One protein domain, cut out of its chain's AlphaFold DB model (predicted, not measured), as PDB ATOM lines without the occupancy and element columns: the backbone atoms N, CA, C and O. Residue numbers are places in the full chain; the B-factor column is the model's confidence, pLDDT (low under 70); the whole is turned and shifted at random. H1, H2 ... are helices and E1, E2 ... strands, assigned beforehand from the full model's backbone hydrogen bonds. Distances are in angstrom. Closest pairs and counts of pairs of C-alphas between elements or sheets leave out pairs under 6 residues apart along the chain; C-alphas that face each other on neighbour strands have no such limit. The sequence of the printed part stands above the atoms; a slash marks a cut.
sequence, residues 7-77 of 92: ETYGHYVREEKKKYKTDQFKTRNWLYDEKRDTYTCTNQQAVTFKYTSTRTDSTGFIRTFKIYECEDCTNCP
ATOM      1  N   GLU A   7     128.322 124.936 166.280       57.62
ATOM      2  CA  GLU A   7     129.399 125.473 167.116       57.62
ATOM      3  C   GLU A   7     129.139 126.916 167.593       57.62
ATOM      4  O   GLU A   7     129.387 127.237 168.758       57.62
ATOM      5  N   THR A   8     128.581 127.778 166.736       61.34
ATOM      6  CA  THR A   8     128.271 129.179 167.078       61.34
ATOM      7  C   THR A   8     127.089 129.290 168.040       61.34
ATOM      8  O   THR A   8     127.157 130.033 169.022       61.34
ATOM      9  N   TYR A   9     126.047 128.479 167.840       65.06
ATOM     10  CA  TYR A   9     124.884 128.443 168.731       65.06
ATOM     11  C   TYR A   9     125.256 127.937 170.135       65.06
ATOM     12  O   TYR A   9     124.869 128.525 171.146       65.06
ATOM     13  N   GLY A  10     126.094 126.896 170.218       67.06
ATOM     14  CA  GLY A  10     126.586 126.377 171.494       67.06
ATOM     15  C   GLY A  10     127.460 127.366 172.280       67.06
ATOM     16  O   GLY A  10     127.506 127.292 173.512       67.06
ATOM     17  N   HIS A  11     128.152 128.292 171.601       64.94
ATOM     18  CA  HIS A  11     128.890 129.382 172.248       64.94
ATOM     19  C   HIS A  11     127.939 130.460 172.778       64.94
ATOM     20  O   HIS A  11     128.017 130.808 173.956       64.94
ATOM     21  N   TYR A  12     126.986 130.896 171.950       66.50
ATOM     22  CA  TYR A  12     125.974 131.897 172.300       66.50
ATOM     23  C   TYR A  12     125.179 131.505 173.559       66.50
ATOM     24  O   TYR A  12     125.170 132.228 174.555       66.50
ATOM     25  N   VAL A  13     124.642 130.279 173.593       69.56
ATOM     26  CA  VAL A  13     123.894 129.750 174.750       69.56
ATOM     27  C   VAL A  13     124.762 129.675 176.017       69.56
ATOM     28  O   VAL A  13     124.263 129.749 177.141       69.56
ATOM     29  N   ARG A  14     126.084 129.511 175.878       64.56
ATOM     30  CA  ARG A  14     127.018 129.459 177.013       64.56
ATOM     31  C   ARG A  14     127.302 130.851 177.576       64.56
ATOM     32  O   ARG A  14     127.397 130.978 178.794       64.56
ATOM     33  N   GLU A  15     127.402 131.858 176.711       62.53
ATOM     34  CA  GLU A  15     127.583 133.265 177.086       62.53
ATOM     35  C   GLU A  15     126.346 133.847 177.789       62.53
ATOM     36  O   GLU A  15     126.475 134.690 178.681       62.53
ATOM     37  N   GLU A  16     125.147 133.358 177.460       63.41
ATOM     38  CA  GLU A  16     123.894 133.780 178.100       63.41
ATOM     39  C   GLU A  16     123.713 133.246 179.532       63.41
ATOM     40  O   GLU A  16     122.978 133.838 180.331       63.41
ATOM     41  N   LYS A  17     124.402 132.160 179.911       72.44
ATOM     42  CA  LYS A  17     124.280 131.575 181.257       72.44
ATOM     43  C   LYS A  17     124.824 132.530 182.323       72.44
ATOM     44  O   LYS A  17     125.973 132.960 182.263       72.44
ATOM     45  N   LYS A  18     124.039 132.760 183.387       63.25
ATOM     46  CA  LYS A  18     124.391 133.643 184.525       63.25
ATOM     47  C   LYS A  18     125.793 133.376 185.095       63.25
ATOM     48  O   LYS A  18     126.541 134.317 185.309       63.25
ATOM     49  N   LYS A  19     126.178 132.100 185.234       61.50
ATOM     50  CA  LYS A  19     127.506 131.687 185.731       61.50
ATOM     51  C   LYS A  19     128.675 132.182 184.866       61.50
ATOM     52  O   LYS A  19     129.759 132.380 185.392       61.50
ATOM     53  N   TYR A  20     128.473 132.359 183.557       60.53
ATOM     54  CA  TYR A  20     129.502 132.854 182.637       60.53
ATOM     55  C   TYR A  20     129.704 134.368 182.774       60.53
ATOM     56  O   TYR A  20     130.834 134.854 182.754       60.53
ATOM     57  N   LYS A  21     128.607 135.108 182.972       63.34
ATOM     58  CA  LYS A  21     128.621 136.561 183.197       63.34
ATOM     59  C   LYS A  21     129.215 136.947 184.555       63.34
ATOM     60  O   LYS A  21     129.750 138.036 184.689       63.34
ATOM     61  N   THR A  22     129.140 136.059 185.545       65.88
ATOM     62  CA  THR A  22     129.680 136.291 186.895       65.88
ATOM     63  C   THR A  22     131.059 135.674 187.120       65.88
ATOM     64  O   THR A  22     131.581 135.753 188.228       65.88
ATOM     65  N   ASP A  23     131.644 135.005 186.123       75.81
ATOM     66  CA  ASP A  23     132.975 134.416 186.273       75.81
ATOM     67  C   ASP A  23     134.021 135.536 186.291       75.81
ATOM     68  O   ASP A  23     134.347 136.128 185.259       75.81
ATOM     69  N   GLN A  24     134.525 135.838 187.483       74.50
ATOM     70  CA  GLN A  24     135.502 136.897 187.718       74.50
ATOM     71  C   GLN A  24     136.806 136.682 186.927       74.50
ATOM     72  O   GLN A  24     137.470 137.643 186.550       74.50
ATOM     73  N   PHE A  25     137.163 135.437 186.592       77.56
ATOM     74  CA  PHE A  25     138.395 135.131 185.852       77.56
ATOM     75  C   PHE A  25     138.276 135.366 184.341       77.56
ATOM     76  O   PHE A  25     139.244 135.180 183.604       77.56
ATOM     77  N   LYS A  26     137.104 135.773 183.845       79.38
ATOM     78  CA  LYS A  26     136.925 136.179 182.451       79.38
ATOM     79  C   LYS A  26     137.367 137.625 182.275       79.38
ATOM     80  O   LYS A  26     136.733 138.524 182.808       79.38
ATOM     81  N   THR A  27     138.356 137.856 181.414       78.19
ATOM     82  CA  THR A  27     138.851 139.200 181.057       78.19
ATOM     83  C   THR A  27     137.741 140.145 180.586       78.19
ATOM     84  O   THR A  27     137.787 141.333 180.868       78.19
ATOM     85  N   ARG A  28     136.695 139.623 179.923       78.19
ATOM     86  CA  ARG A  28     135.523 140.420 179.506       78.19
ATOM     87  C   ARG A  28     134.747 141.016 180.693       78.19
ATOM     88  O   ARG A  28     134.075 142.021 180.520       78.19
ATOM     89  N   ASN A  29     134.831 140.396 181.867       83.50
ATOM     90  CA  ASN A  29     134.155 140.842 183.083       83.50
ATOM     91  C   ASN A  29     135.055 141.743 183.953       83.50
ATOM     92  O   ASN A  29     134.641 142.127 185.044       83.50
ATOM     93  N   TRP A  30     136.286 142.052 183.525       87.19
ATOM     94  CA  TRP A  30     137.178 142.938 184.273       87.19
ATOM     95  C   TRP A  30     136.767 144.399 184.135       87.19
ATOM     96  O   TRP A  30     136.266 144.831 183.098       87.19
ATOM     97  N   LEU A  31     137.013 145.161 185.198       88.00
ATOM     98  CA  LEU A  31     136.774 146.597 185.210       88.00
ATOM     99  C   LEU A  31     137.858 147.292 184.389       88.00
ATOM    100  O   LEU A  31     139.046 147.058 184.608       88.00
ATOM    101  N   TYR A  32     137.434 148.137 183.457       91.25
ATOM    102  CA  TYR A  32     138.314 148.965 182.644       91.25
ATOM    103  C   TYR A  32     138.326 150.394 183.194       91.25
ATOM    104  O   TYR A  32     137.268 150.997 183.366       91.25
ATOM    105  N   ASP A  33     139.516 150.919 183.484       91.12
ATOM    106  CA  ASP A  33     139.737 152.316 183.858       91.12
ATOM    107  C   ASP A  33     140.202 153.096 182.622       91.12
ATOM    108  O   ASP A  33     141.367 153.025 182.220       91.12
ATOM    109  N   GLU A  34     139.286 153.865 182.032       89.94
ATOM    110  CA  GLU A  34     139.549 154.700 180.855       89.94
ATOM    111  C   GLU A  34     140.602 155.782 181.114       89.94
ATOM    112  O   GLU A  34     141.316 156.171 180.193       89.94
ATOM    113  N   LYS A  35     140.736 156.269 182.358       91.44
ATOM    114  CA  LYS A  35     141.694 157.338 182.686       91.44
ATOM    115  C   LYS A  35     143.133 156.843 182.646       91.44
ATOM    116  O   LYS A  35     144.042 157.634 182.412       91.44
ATOM    117  N   ARG A  36     143.332 155.557 182.931       87.88
ATOM    118  CA  ARG A  36     144.650 154.922 183.009       87.88
ATOM    119  C   ARG A  36     144.941 153.991 181.827       87.88
ATOM    120  O   ARG A  36     146.082 153.569 181.699       87.88
ATOM    121  N   ASP A  37     143.950 153.694 180.976       90.19
ATOM    122  CA  ASP A  37     143.995 152.616 179.962       90.19
ATOM    123  C   ASP A  37     144.471 151.296 180.598       90.19
ATOM    124  O   ASP A  37     145.393 150.625 180.129       90.19
ATOM    125  N   THR A  38     143.864 150.950 181.739       90.31
ATOM    126  CA  THR A  38     144.207 149.741 182.500       90.31
ATOM    127  C   THR A  38     142.975 148.933 182.839       90.31
ATOM    128  O   THR A  38     141.944 149.489 183.218       90.31
ATOM    129  N   TYR A  39     143.105 147.612 182.807       90.75
ATOM    130  CA  TYR A  39     142.113 146.733 183.414       90.75
ATOM    131  C   TYR A  39     142.486 146.427 184.862       90.75
ATOM    132  O   TYR A  39     143.657 146.428 185.223       90.75
ATOM    133  N   THR A  40     141.496 146.128 185.693       89.12
ATOM    134  CA  THR A  40     141.717 145.609 187.048       89.12
ATOM    135  C   THR A  40     141.425 144.116 187.059       89.12
ATOM    136  O   THR A  40     140.302 143.698 186.766       89.12
ATOM    137  N   CYS A  41     142.432 143.302 187.380       86.81
ATOM    138  CA  CYS A  41     142.254 141.859 187.491       86.81
ATOM    139  C   CYS A  41     141.509 141.488 188.787       86.81
ATOM    140  O   CYS A  41     141.316 142.305 189.687       86.81
ATOM    141  N   THR A  42     141.131 140.217 188.932       85.31
ATOM    142  CA  THR A  42     140.445 139.719 190.140       85.31
ATOM    143  C   THR A  42     141.276 139.818 191.413       85.31
ATOM    144  O   THR A  42     140.717 139.875 192.502       85.31
ATOM    145  N   ASN A  43     142.603 139.855 191.277       86.19
ATOM    146  CA  ASN A  43     143.542 140.073 192.373       86.19
ATOM    147  C   ASN A  43     143.751 141.569 192.686       86.19
ATOM    148  O   ASN A  43     144.714 141.914 193.358       86.19
ATOM    149  N   GLN A  44     142.900 142.461 192.158       85.44
ATOM    150  CA  GLN A  44     142.976 143.918 192.346       85.44
ATOM    151  C   GLN A  44     144.289 144.549 191.851       85.44
ATOM    152  O   GLN A  44     144.644 145.653 192.250       85.44
ATOM    153  N   GLN A  45     145.004 143.866 190.955       87.19
ATOM    154  CA  GLN A  45     146.199 144.404 190.313       87.19
ATOM    155  C   GLN A  45     145.839 145.059 188.982       87.19
ATOM    156  O   GLN A  45     144.948 144.592 188.260       87.19
ATOM    157  N   ALA A  46     146.562 146.129 188.661       89.31
ATOM    158  CA  ALA A  46     146.455 146.794 187.376       89.31
ATOM    159  C   ALA A  46     147.064 145.921 186.270       89.31
ATOM    160  O   ALA A  46     148.141 145.339 186.414       89.31
ATOM    161  N   VAL A  47     146.343 145.840 185.161       90.38
ATOM    162  CA  VAL A  47     146.747 145.178 183.928       90.38
ATOM    163  C   VAL A  47     146.948 146.280 182.904       90.38
ATOM    164  O   VAL A  47     145.983 146.880 182.418       90.38
ATOM    165  N   THR A  48     148.208 146.586 182.638       91.38
ATOM    166  CA  THR A  48     148.618 147.714 181.809       91.38
ATOM    167  C   THR A  48     148.798 147.269 180.365       91.38
ATOM    168  O   THR A  48     149.024 146.091 180.061       91.38
ATOM    169  N   PHE A  49     148.637 148.212 179.439       91.44
ATOM    170  CA  PHE A  49     148.949 147.963 178.039       91.44
ATOM    171  C   PHE A  49     150.445 147.667 177.884       91.44
ATOM    172  O   PHE A  49     151.285 148.437 178.347       91.44
ATOM    173  N   LYS A  50     150.773 146.573 177.190       90.88
ATOM    174  CA  LYS A  50     152.164 146.170 176.953       90.88
ATOM    175  C   LYS A  50     152.582 146.376 175.504       90.88
ATOM    176  O   LYS A  50     153.597 147.011 175.237       90.88
ATOM    177  N   TYR A  51     151.825 145.822 174.560       90.44
ATOM    178  CA  TYR A  51     152.122 145.933 173.132       90.44
ATOM    179  C   TYR A  51     150.900 145.615 172.270       90.44
ATOM    180  O   TYR A  51     149.926 145.012 172.720       90.44
ATOM    181  N   THR A  52     150.949 145.993 170.996       93.12
ATOM    182  CA  THR A  52     149.967 145.556 170.000       93.12
ATOM    183  C   THR A  52     150.471 144.334 169.244       93.12
ATOM    184  O   THR A  52     151.589 144.334 168.736       93.12
ATOM    185  N   SER A  53     149.637 143.304 169.119       91.44
ATOM    186  CA  SER A  53     149.903 142.124 168.296       91.44
ATOM    187  C   SER A  53     149.021 142.155 167.056       91.44
ATOM    188  O   SER A  53     147.797 142.203 167.159       91.44
ATOM    189  N   THR A  54     149.630 142.097 165.879       93.12
ATOM    190  CA  THR A  54     148.924 141.904 164.610       93.12
ATOM    191  C   THR A  54     148.876 140.425 164.266       93.12
ATOM    192  O   THR A  54     149.899 139.740 164.309       93.12
ATOM    193  N   ARG A  55     147.691 139.922 163.919       90.38
ATOM    194  CA  ARG A  55     147.505 138.548 163.442       90.38
ATOM    195  C   ARG A  55     146.718 138.563 162.149       90.38
ATOM    196  O   ARG A  55     145.738 139.296 162.032       90.38
ATOM    197  N   THR A  56     147.152 137.736 161.215       93.12
ATOM    198  CA  THR A  56     146.460 137.524 159.950       93.12
ATOM    199  C   THR A  56     145.666 136.233 160.059       93.12
ATOM    200  O   THR A  56     146.234 135.184 160.367       93.12
ATOM    201  N   ASP A  57     144.355 136.315 159.854       88.56
ATOM    202  CA  ASP A  57     143.490 135.138 159.804       88.56
ATOM    203  C   ASP A  57     143.739 134.339 158.507       88.56
ATOM    204  O   ASP A  57     144.325 134.845 157.546       88.56
ATOM    205  N   SER A  58     143.257 133.093 158.442       87.81
ATOM    206  CA  SER A  58     143.413 132.212 157.266       87.81
ATOM    207  C   SER A  58     142.824 132.784 155.970       87.81
ATOM    208  O   SER A  58     143.200 132.368 154.879       87.81
ATOM    209  N   THR A  59     141.914 133.750 156.089       88.94
ATOM    210  CA  THR A  59     141.255 134.465 154.991       88.94
ATOM    211  C   THR A  59     141.973 135.758 154.583       88.94
ATOM    212  O   THR A  59     141.469 136.488 153.736       88.94
ATOM    213  N   GLY A  60     143.135 136.065 155.173       89.12
ATOM    214  CA  GLY A  60     143.953 137.233 154.824       89.12
ATOM    215  C   GLY A  60     143.578 138.533 155.544       89.12
ATOM    216  O   GLY A  60     144.217 139.558 155.321       89.12
ATOM    217  N   PHE A  61     142.581 138.519 156.433       92.38
ATOM    218  CA  PHE A  61     142.239 139.693 157.240       92.38
ATOM    219  C   PHE A  61     143.260 139.909 158.358       92.38
ATOM    220  O   PHE A  61     143.489 139.023 159.181       92.38
ATOM    221  N   ILE A  62     143.837 141.110 158.407       93.00
ATOM    222  CA  ILE A  62     144.763 141.522 159.463       93.00
ATOM    223  C   ILE A  62     143.963 142.159 160.596       93.00
ATOM    224  O   ILE A  62     143.201 143.104 160.386       93.00
ATOM    225  N   ARG A  63     144.151 141.651 161.811       91.94
ATOM    226  CA  ARG A  63     143.545 142.179 163.035       91.94
ATOM    227  C   ARG A  63     144.633 142.608 164.004       91.94
ATOM    228  O   ARG A  63     145.560 141.846 164.284       91.94
ATOM    229  N   THR A  64     144.492 143.816 164.536       91.88
ATOM    230  CA  THR A  64     145.381 144.362 165.564       91.88
ATOM    231  C   THR A  64     144.734 144.196 166.932       91.88
ATOM    232  O   THR A  64     143.624 144.668 167.165       91.88
ATOM    233  N   PHE A  65     145.437 143.538 167.845       89.50
ATOM    234  CA  PHE A  65     145.003 143.293 169.214       89.50
ATOM    235  C   PHE A  65     145.879 144.088 170.171       89.50
ATOM    236  O   PHE A  65     147.103 143.968 170.128       89.50
ATOM    237  N   LYS A  66     145.268 144.864 171.067       90.00
ATOM    238  CA  LYS A  66     145.981 145.413 172.221       90.00
ATOM    239  C   LYS A  66     146.184 144.298 173.246       90.00
ATOM    240  O   LYS A  66     145.217 143.661 173.663       90.00
ATOM    241  N   ILE A  67     147.434 144.043 173.614       89.38
ATOM    242  CA  ILE A  67     147.800 143.055 174.625       89.38
ATOM    243  C   ILE A  67     148.023 143.783 175.945       89.38
ATOM    244  O   ILE A  67     148.831 144.710 176.033       89.38
ATOM    245  N   TYR A  68     147.285 143.337 176.956       89.31
ATOM    246  CA  TYR A  68     147.341 143.832 178.322       89.31
ATOM    247  C   TYR A  68     147.907 142.728 179.215       89.31
ATOM    248  O   TYR A  68     147.476 141.576 179.111       89.31
ATOM    249  N   GLU A  69     148.859 143.065 180.081       86.88
ATOM    250  CA  GLU A  69     149.479 142.120 181.014       86.88
ATOM    251  C   GLU A  69     149.564 142.704 182.430       86.88
ATOM    252  O   GLU A  69     149.642 143.916 182.615       86.88
ATOM    253  N   CYS A  70     149.515 141.832 183.440       86.81
ATOM    254  CA  CYS A  70     149.769 142.231 184.822       86.81
ATOM    255  C   CYS A  70     151.269 142.477 185.017       86.81
ATOM    256  O   CYS A  70     152.084 141.714 184.499       86.81
ATOM    257  N   GLU A  71     151.621 143.467 185.834       83.25
ATOM    258  CA  GLU A  71     153.023 143.766 186.154       83.25
ATOM    259  C   GLU A  71     153.678 142.671 187.008       83.25
ATOM    260  O   GLU A  71     154.813 142.283 186.738       83.25
ATOM    261  N   ASP A  72     152.957 142.122 187.994       80.38
ATOM    262  CA  ASP A  72     153.471 141.052 188.853       80.38
ATOM    263  C   ASP A  72     152.397 140.021 189.233       80.38
ATOM    264  O   ASP A  72     151.483 140.288 190.013       80.38
ATOM    265  N   CYS A  73     152.550 138.800 188.715       82.12
ATOM    266  CA  CYS A  73     151.718 137.638 189.046       82.12
ATOM    267  C   CYS A  73     152.477 136.561 189.846       82.12
ATOM    268  O   CYS A  73     151.973 135.440 189.987       82.12
ATOM    269  N   THR A  74     153.684 136.852 190.342       78.19
ATOM    270  CA  THR A  74     154.613 135.853 190.901       78.19
ATOM    271  C   THR A  74     154.035 135.151 192.130       78.19
ATOM    272  O   THR A  74     154.109 133.925 192.213       78.19
ATOM    273  N   ASN A  75     153.373 135.896 193.020       79.00
ATOM    274  CA  ASN A  75     152.735 135.369 194.234       79.00
ATOM    275  C   ASN A  75     151.194 135.447 194.187       79.00
ATOM    276  O   ASN A  75     150.531 135.625 195.208       79.00
ATOM    277  N   CYS A  76     150.602 135.379 192.990       81.88
ATOM    278  CA  CYS A  76     149.155 135.501 192.836       81.88
ATOM    279  C   CYS A  76     148.444 134.193 193.243       81.88
ATOM    280  O   CYS A  76     148.635 133.166 192.579       81.88
ATOM    281  N   PRO A  77     147.555 134.205 194.260       81.81
ATOM    282  CA  PRO A  77     146.848 133.001 194.715       81.81
ATOM    283  C   PRO A  77     145.888 132.457 193.649       81.81
ATOM    284  O   PRO A  77     145.546 131.277 193.628       81.81
TER     285      PRO A  77
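What this domain is: This is residues 7 to 77 of the 92 residues of the protein "Tnp_DDE_dom domain-containing protein" of Bacillus taxi (UniProt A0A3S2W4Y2). What shape do these coordinates make? An open C: the helices H1 and H2 form one arm, the long hairpin of E3 and E4 forms the other, and the short strands E1 and E2 join the sheet at the bend between them. What is it built of? The 71 printed residues hold H1, H2, E1, E2, E3 and E4 in that order, mixed in class, with one antiparallel sheet E1 - E2 - E3 - E4. How open is it? It is loose, with a radius of gyration of the C-alphas of 15.2 A and spans of 37 by 33 by 26 A.

Where its parts are: Where are the helices? H1 is residues 7 to 16, 14.8 A long, from C-alpha 7 at (129.399, 125.473, 167.116); H2 is residues 18 to 21. Where are the strands? E1 is residues 31 to 33, E2 38 to 40, E3 46 to 56, 29.0 A long, and E4 62 to 70, 25.9 A long, ending at C-alpha 70 (149.769, 142.231, 184.822).

How they stand to each other: How do the strands pair? They form a meander, each strand the antiparallel neighbour of the one before, with N 33 and O 38 at 2.8 A, N 47 and O 39 at 2.8 A, and N 53 and O 65 at 2.8 A. The sheet is curled, its way across turning by 142 degrees, and E3 bends by 55 degrees at residue 51. Where do the helices stand? H1 and H2 are not on the sheet; they are close but not clearly touching, the closest C-alphas, of Glu 15 and Lys 21, 7.0 A apart. In H1, 5 of 6 O i to N i+4 pairs are within hydrogen-bond range; H2 is too short for one.

The domain as a whole: How far does it reach? The farthest C-alphas, of Thr 59 and Asn 75, are 40.9 A apart; the printed part has no cut and no long link. Where is confidence low? Residues 7 to 16 and 18 to 22 have pLDDT under 70, and residues 7 to 19 stand free.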